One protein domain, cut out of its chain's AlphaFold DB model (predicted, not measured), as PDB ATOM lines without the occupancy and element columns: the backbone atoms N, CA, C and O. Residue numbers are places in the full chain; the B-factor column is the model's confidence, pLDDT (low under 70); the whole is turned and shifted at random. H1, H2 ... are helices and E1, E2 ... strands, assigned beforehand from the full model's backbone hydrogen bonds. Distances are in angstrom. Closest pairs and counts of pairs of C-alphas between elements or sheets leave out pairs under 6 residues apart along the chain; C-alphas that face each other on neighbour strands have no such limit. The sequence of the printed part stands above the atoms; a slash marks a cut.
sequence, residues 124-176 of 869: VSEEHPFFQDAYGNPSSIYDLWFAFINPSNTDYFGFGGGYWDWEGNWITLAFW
ATOM      1  N   VAL A 124      44.296 -37.544   1.015       92.00
ATOM      2  CA  VAL A 124      45.405 -38.017   1.858       92.00
ATOM      3  C   VAL A 124      45.155 -39.421   2.379       92.00
ATOM      4  O   VAL A 124      44.010 -39.847   2.534       92.00
ATOM      5  N   SER A 125      46.225 -40.133   2.726       91.75
ATOM      6  CA  SER A 125      46.124 -41.378   3.486       91.75
ATOM      7  C   SER A 125      45.426 -41.142   4.827       91.75
ATOM      8  O   SER A 125      45.559 -40.079   5.441       91.75
ATOM      9  N   GLU A 126      44.754 -42.171   5.344       88.62
ATOM     10  CA  GLU A 126      44.185 -42.157   6.692       88.62
ATOM     11  C   GLU A 126      45.210 -41.826   7.777       88.62
ATOM     12  O   GLU A 126      44.836 -41.443   8.877       88.62
ATOM     13  N   GLU A 127      46.504 -41.962   7.509       90.25
ATOM     14  CA  GLU A 127      47.557 -41.658   8.474       90.25
ATOM     15  C   GLU A 127      47.852 -40.169   8.624       90.25
ATOM     16  O   GLU A 127      48.617 -39.782   9.515       90.25
ATOM     17  N   HIS A 128      47.256 -39.326   7.777       93.44
ATOM     18  CA  HIS A 128      47.431 -37.890   7.867       93.44
ATOM     19  C   HIS A 128      47.032 -37.414   9.278       93.44
ATOM     20  O   HIS A 128      45.910 -37.680   9.720       93.44
ATOM     21  N   PRO A 129      47.895 -36.679  10.012       93.75
ATOM     22  CA  PRO A 129      47.619 -36.302  11.400       93.75
ATOM     23  C   PRO A 129      46.300 -35.546  11.587       93.75
ATOM     24  O   PRO A 129      45.593 -35.771  12.565       93.75
ATOM     25  N   PHE A 130      45.955 -34.674  10.636       95.19
ATOM     26  CA  PHE A 130      44.676 -33.954  10.647       95.19
ATOM     27  C   PHE A 130      43.483 -34.901  10.472       95.19
ATOM     28  O   PHE A 130      42.477 -34.732  11.156       95.19
ATOM     29  N   PHE A 131      43.604 -35.922   9.617       95.00
ATOM     30  CA  PHE A 131      42.544 -36.908   9.432       95.00
ATOM     31  C   PHE A 131      42.379 -37.772  10.684       95.00
ATOM     32  O   PHE A 131      41.265 -37.927  11.169       95.00
ATOM     33  N   GLN A 132      43.476 -38.257  11.274       95.38
ATOM     34  CA  GLN A 132      43.446 -39.020  12.531       95.38
ATOM     35  C   GLN A 132      42.820 -38.236  13.693       95.38
ATOM     36  O   GLN A 132      42.154 -38.827  14.542       95.38
ATOM     37  N   ASP A 133      43.026 -36.918  13.749       97.06
ATOM     38  CA  ASP A 133      42.415 -36.068  14.774       97.06
ATOM     39  C   ASP A 133      40.911 -35.847  14.543       97.06
ATOM     40  O   ASP A 133      40.156 -35.768  15.515       97.06
ATOM     41  N   ALA A 134      40.473 -35.764  13.282       96.75
ATOM     42  CA  ALA A 134      39.083 -35.496  12.906       96.75
ATOM     43  C   ALA A 134      38.206 -36.754  12.778       96.75
ATOM     44  O   ALA A 134      36.996 -36.683  13.015       96.75
ATOM     45  N   TYR A 135      38.790 -37.905  12.441       95.50
ATOM     46  CA  TYR A 135      38.072 -39.162  12.251       95.50
ATOM     47  C   TYR A 135      37.442 -39.638  13.568       95.50
ATOM     48  O   TYR A 135      38.114 -39.856  14.577       95.50
ATOM     49  N   GLY A 136      36.117 -39.789  13.579       96.69
ATOM     50  CA  GLY A 136      35.339 -40.093  14.781       96.69
ATOM     51  C   GLY A 136      35.217 -38.929  15.776       96.69
ATOM     52  O   GLY A 136      34.743 -39.139  16.897       96.69
ATOM     53  N   ASN A 137      35.652 -37.718  15.407       96.44
ATOM     54  CA  ASN A 137      35.733 -36.555  16.290       96.44
ATOM     55  C   ASN A 137      35.235 -35.252  15.618       96.44
ATOM     56  O   ASN A 137      36.039 -34.397  15.239       96.44
ATOM     57  N   PRO A 138      33.911 -35.012  15.599       93.12
ATOM     58  CA  PRO A 138      33.306 -33.779  15.064       93.12
ATOM     59  C   PRO A 138      33.632 -32.494  15.845       93.12
ATOM     60  O   PRO A 138      33.113 -31.425  15.552       93.12
ATOM     61  N   SER A 139      34.409 -32.585  16.931       92.56
ATOM     62  CA  SER A 139      34.890 -31.421  17.693       92.56
ATOM     63  C   SER A 139      36.339 -31.055  17.364       92.56
ATOM     64  O   SER A 139      36.876 -30.125  17.970       92.56
ATOM     65  N   SER A 140      36.980 -31.793  16.453       96.19
ATOM     66  CA  SER A 140      38.304 -31.466  15.934       96.19
ATOM     67  C   SER A 140      38.299 -30.103  15.243       96.19
ATOM     68  O   SER A 140      37.319 -29.704  14.619       96.19
ATOM     69  N   ILE A 141      39.427 -29.394  15.306       94.50
ATOM     70  CA  ILE A 141      39.631 -28.186  14.492       94.50
ATOM     71  C   ILE A 141      39.770 -28.511  12.996       94.50
ATOM     72  O   ILE A 141      39.625 -27.614  12.170       94.50
ATOM     73  N   TYR A 142      40.029 -29.778  12.665       94.94
ATOM     74  CA  TYR A 142      40.159 -30.302  11.308       94.94
ATOM     75  C   TYR A 142      38.875 -30.987  10.810       94.94
ATOM     76  O   TYR A 142      38.886 -31.593   9.747       94.94
ATOM     77  N   ASP A 143      37.762 -30.885  11.550       90.06
ATOM     78  CA  ASP A 143      36.449 -31.444  11.180       90.06
ATOM     79  C   ASP A 143      36.053 -31.099   9.734       90.06
ATOM     80  O   ASP A 143      35.701 -31.971   8.948       90.06
ATOM     81  N   LEU A 144      36.210 -29.829   9.352       93.75
ATOM     82  CA  LEU A 144      35.855 -29.337   8.018       93.75
ATOM     83  C   LEU A 144      36.948 -29.527   6.963       93.75
ATOM     84  O   LEU A 144      36.737 -29.117   5.826       93.75
ATOM     85  N   TRP A 145      38.107 -30.085   7.317       94.88
ATOM     86  CA  TRP A 145      39.221 -30.233   6.376       94.88
ATOM     87  C   TRP A 145      39.032 -31.425   5.439       94.88
ATOM     88  O   TRP A 145      39.624 -31.442   4.368       94.88
ATOM     89  N   PHE A 146      38.197 -32.396   5.804       94.56
ATOM     90  CA  PHE A 146      37.994 -33.619   5.031       94.56
ATOM     91  C   PHE A 146      36.555 -33.775   4.581       94.56
ATOM     92  O   PHE A 146      35.624 -33.215   5.165       94.56
ATOM     93  N   ALA A 147      36.386 -34.598   3.556       93.31
ATOM     94  CA  ALA A 147      35.113 -34.907   2.943       93.31
ATOM     95  C   ALA A 147      34.232 -35.856   3.789       93.31
ATOM     96  O   ALA A 147      33.818 -36.916   3.323       93.31
ATOM     97  N   PHE A 148      33.965 -35.535   5.062       92.56
ATOM     98  CA  PHE A 148      33.096 -36.348   5.922       92.56
ATOM     99  C   PHE A 148      31.629 -36.260   5.483       92.56
ATOM    100  O   PHE A 148      31.052 -35.179   5.390       92.56
ATOM    101  N   ILE A 149      31.000 -37.418   5.276       91.69
ATOM    102  CA  ILE A 149      29.611 -37.531   4.795       91.69
ATOM    103  C   ILE A 149      28.621 -37.883   5.910       91.69
ATOM    104  O   ILE A 149      27.432 -38.084   5.657       91.69
ATOM    105  N   ASN A 150      29.087 -37.965   7.160       91.25
ATOM    106  CA  ASN A 150      28.224 -38.207   8.306       91.25
ATOM    107  C   ASN A 150      28.588 -37.339   9.528       91.25
ATOM    108  O   ASN A 150      29.748 -36.995   9.728       91.25
ATOM    109  N   PRO A 151      27.620 -37.017  10.411       88.75
ATOM    110  CA  PRO A 151      27.873 -36.130  11.553       88.75
ATOM    111  C   PRO A 151      28.819 -36.679  12.627       88.75
ATOM    112  O   PRO A 151      29.120 -35.963  13.576       88.75
ATOM    113  N   SER A 152      29.186 -37.962  12.570       92.44
ATOM    114  CA  SER A 152      30.125 -38.584  13.510       92.44
ATOM    115  C   SER A 152      31.556 -38.649  12.981       92.44
ATOM    116  O   SER A 152      32.416 -39.135  13.712       92.44
ATOM    117  N   ASN A 153      31.809 -38.189  11.753       93.69
ATOM    118  CA  ASN A 153      33.096 -38.260  11.057       93.69
ATOM    119  C   ASN A 153      33.658 -39.680  10.942       93.69
ATOM    120  O   ASN A 153      34.859 -39.897  11.072       93.69
ATOM    121  N   THR A 154      32.793 -40.675  10.771       92.50
ATOM    122  CA  THR A 154      33.213 -42.074  10.576       92.50
ATOM    123  C   THR A 154      33.030 -42.548   9.144       92.50
ATOM    124  O   THR A 154      33.595 -43.573   8.785       92.50
ATOM    125  N   ASP A 155      32.266 -41.807   8.341       91.19
ATOM    126  CA  ASP A 155      32.080 -42.058   6.918       91.19
ATOM    127  C   ASP A 155      32.572 -40.823   6.160       91.19
ATOM    128  O   ASP A 155      32.260 -39.689   6.533       91.19
ATOM    129  N   TYR A 156      33.342 -41.039   5.101       91.12
ATOM    130  CA  TYR A 156      33.951 -39.982   4.300       91.12
ATOM    131  C   TYR A 156      33.972 -40.364   2.823       91.12
ATOM    132  O   TYR A 156      33.897 -41.543   2.469       91.12
ATOM    133  N   PHE A 157      34.069 -39.349   1.973       89.56
ATOM    134  CA  PHE A 157      34.291 -39.500   0.549       89.56
ATOM    135  C   PHE A 157      35.794 -39.651   0.254       89.56
ATOM    136  O   PHE A 157      36.649 -39.049   0.910       89.56
ATOM    137  N   GLY A 158      36.111 -40.511  -0.707       84.75
ATOM    138  CA  GLY A 158      37.472 -40.843  -1.111       84.75
ATOM    139  C   GLY A 158      37.535 -42.208  -1.785       84.75
ATOM    140  O   GLY A 158      36.498 -42.810  -2.080       84.75
ATOM    141  N   PHE A 159      38.737 -42.762  -1.956       76.94
ATOM    142  CA  PHE A 159      38.927 -44.143  -2.422       76.94
ATOM    143  C   PHE A 159      38.614 -45.152  -1.295       76.94
ATOM    144  O   PHE A 159      39.428 -45.985  -0.892       76.94
ATOM    145  N   GLY A 160      37.389 -45.056  -0.763       54.81
ATOM    146  CA  GLY A 160      36.883 -45.675   0.466       54.81
ATOM    147  C   GLY A 160      36.654 -47.186   0.401       54.81
ATOM    148  O   GLY A 160      36.163 -47.773   1.363       54.81
ATOM    149  N   GLY A 161      37.025 -47.835  -0.705       67.19
ATOM    150  CA  GLY A 161      37.151 -49.290  -0.764       67.19
ATOM    151  C   GLY A 161      38.425 -49.800  -0.096       67.19
ATOM    152  O   GLY A 161      38.441 -50.957   0.317       67.19
ATOM    153  N   GLY A 162      39.445 -48.938   0.021       81.94
ATOM    154  CA  GLY A 162      40.809 -49.300   0.390       81.94
ATOM    155  C   GLY A 162      41.401 -50.394  -0.500       81.94
ATOM    156  O   GLY A 162      40.727 -51.016  -1.324       81.94
ATOM    157  N   TYR A 163      42.688 -50.647  -0.343       85.94
ATOM    158  CA  TYR A 163      43.321 -51.811  -0.946       85.94
ATOM    159  C   TYR A 163      44.470 -52.299  -0.073       85.94
ATOM    160  O   TYR A 163      44.962 -51.594   0.807       85.94
ATOM    161  N   TRP A 164      44.866 -53.548  -0.295       88.44
ATOM    162  CA  TRP A 164      46.091 -54.071   0.291       88.44
ATOM    163  C   TRP A 164      47.258 -53.577  -0.544       88.44
ATOM    164  O   TRP A 164      47.239 -53.782  -1.753       88.44
ATOM    165  N   ASP A 165      48.257 -52.955   0.068       89.44
ATOM    166  CA  ASP A 165      49.535 -52.752  -0.601       89.44
ATOM    167  C   ASP A 165      50.261 -54.098  -0.776       89.44
ATOM    168  O   ASP A 165      49.882 -55.150  -0.238       89.44
ATOM    169  N   TRP A 166      51.324 -54.085  -1.565       86.81
ATOM    170  CA  TRP A 166      52.135 -55.253  -1.855       86.81
ATOM    171  C   TRP A 166      52.841 -55.803  -0.613       86.81
ATOM    172  O   TRP A 166      53.218 -56.972  -0.592       86.81
ATOM    173  N   GLU A 167      52.997 -55.009   0.448       86.31
ATOM    174  CA  GLU A 167      53.534 -55.412   1.754       86.31
ATOM    175  C   GLU A 167      52.478 -56.027   2.682       86.31
ATOM    176  O   GLU A 167      52.825 -56.574   3.731       86.31
ATOM    177  N   GLY A 168      51.209 -56.017   2.275       87.94
ATOM    178  CA  GLY A 168      50.093 -56.550   3.042       87.94
ATOM    179  C   GLY A 168      49.547 -55.581   4.091       87.94
ATOM    180  O   GLY A 168      48.896 -56.034   5.034       87.94
ATOM    181  N   ASN A 169      49.779 -54.275   3.948       88.06
ATOM    182  CA  ASN A 169      49.115 -53.243   4.739       88.06
ATOM    183  C   ASN A 169      47.823 -52.797   4.054       88.06
ATOM    184  O   ASN A 169      47.736 -52.741   2.833       88.06
ATOM    185  N   TRP A 170      46.810 -52.474   4.852       88.19
ATOM    186  CA  TRP A 170      45.574 -51.891   4.343       88.19
ATOM    187  C   TRP A 170      45.745 -50.381   4.221       88.19
ATOM    188  O   TRP A 170      46.075 -49.749   5.221       88.19
ATOM    189  N   ILE A 171      45.509 -49.838   3.030       87.56
ATOM    190  CA  ILE A 171      45.636 -48.413   2.722       87.56
ATOM    191  C   ILE A 171      44.274 -47.870   2.305       87.56
ATOM    192  O   ILE A 171      43.531 -48.521   1.564       87.56
ATOM    193  N   THR A 172      43.944 -46.666   2.760       88.62
ATOM    194  CA  THR A 172      42.780 -45.908   2.299       88.62
ATOM    195  C   THR A 172      43.183 -44.493   1.903       88.62
ATOM    196  O   THR A 172      44.310 -44.057   2.131       88.62
ATOM    197  N   LEU A 173      42.253 -43.764   1.290       89.62
ATOM    198  CA  LEU A 173      42.461 -42.361   0.984       89.62
ATOM    199  C   LEU A 173      41.191 -41.562   1.268       89.62
ATOM    200  O   LEU A 173      40.121 -41.905   0.761       89.62
ATOM    201  N   ALA A 174      41.318 -40.521   2.083       91.62
ATOM    202  CA  ALA A 174      40.263 -39.574   2.407       91.62
ATOM    203  C   ALA A 174      40.469 -38.286   1.614       91.62
ATOM    204  O   ALA A 174      41.571 -37.738   1.601       91.62
ATOM    205  N   PHE A 175      39.424 -37.790   0.958       92.56
ATOM    206  CA  PHE A 175      39.550 -36.568   0.174       92.56
ATOM    207  C   PHE A 175      39.566 -35.323   1.056       92.56
ATOM    208  O   PHE A 175      38.927 -35.260   2.114       92.56
ATOM    209  N   TRP A 176      40.327 -34.334   0.597       93.44
ATOM    210  CA  TRP A 176      40.297 -32.991   1.150       93.44
ATOM    211  C   TRP A 176      38.948 -32.334   0.860       93.44
ATOM    212  O   TRP A 176      38.326 -32.579  -0.170       93.44
TER     213      TRP A 176
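What this domain is: This is residues 124 to 176 of the 869 residues of the protein "Aamy domain-containing protein" of candidate division Zixibacteria bacterium SM23_81 (UniProt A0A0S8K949). The domain has little regular structure: it is mostly one long winding loop, with the short helix H1 before it and the short strand E1 after it. The loop folds back on itself between residues 163 and 171, making one end of an elongated outline of 35 by 19 by 16 A. The printed part has 53 residues, with H1 then E1 along it; the class is mixed, with 9 residues in named elements. It is compact, with a radius of gyration of the C-alphas of 11.1 A.

Where its parts are: H1, residues 129 to 134, begins at C-alpha 129 (47.619, -36.302, 11.400) and is 8.7 A long. E1, residues 173 to 175, ends at C-alpha 175 (39.550, -36.568, 0.174).

How they stand to each other: The closest C-alphas of H1 and E1, those of Phe 131 and Ala 174, are 7.9 A apart. E1 pairs with no named strand, but residues 124 to 125 pair antiparallel with its residues 173 to 174. Residues 163 to 164 pair antiparallel with residues 170 to 171. In H1 every O i to N i+4 pair is within hydrogen-bond range.

The domain as a whole: The C-alphas farthest apart, those of Ser 139 and Trp 166, are 35.3 A apart. The printed part has no cut. The link from H1 to E1, 38 residues, is long. Residues 160 to 161 have pLDDT under 70.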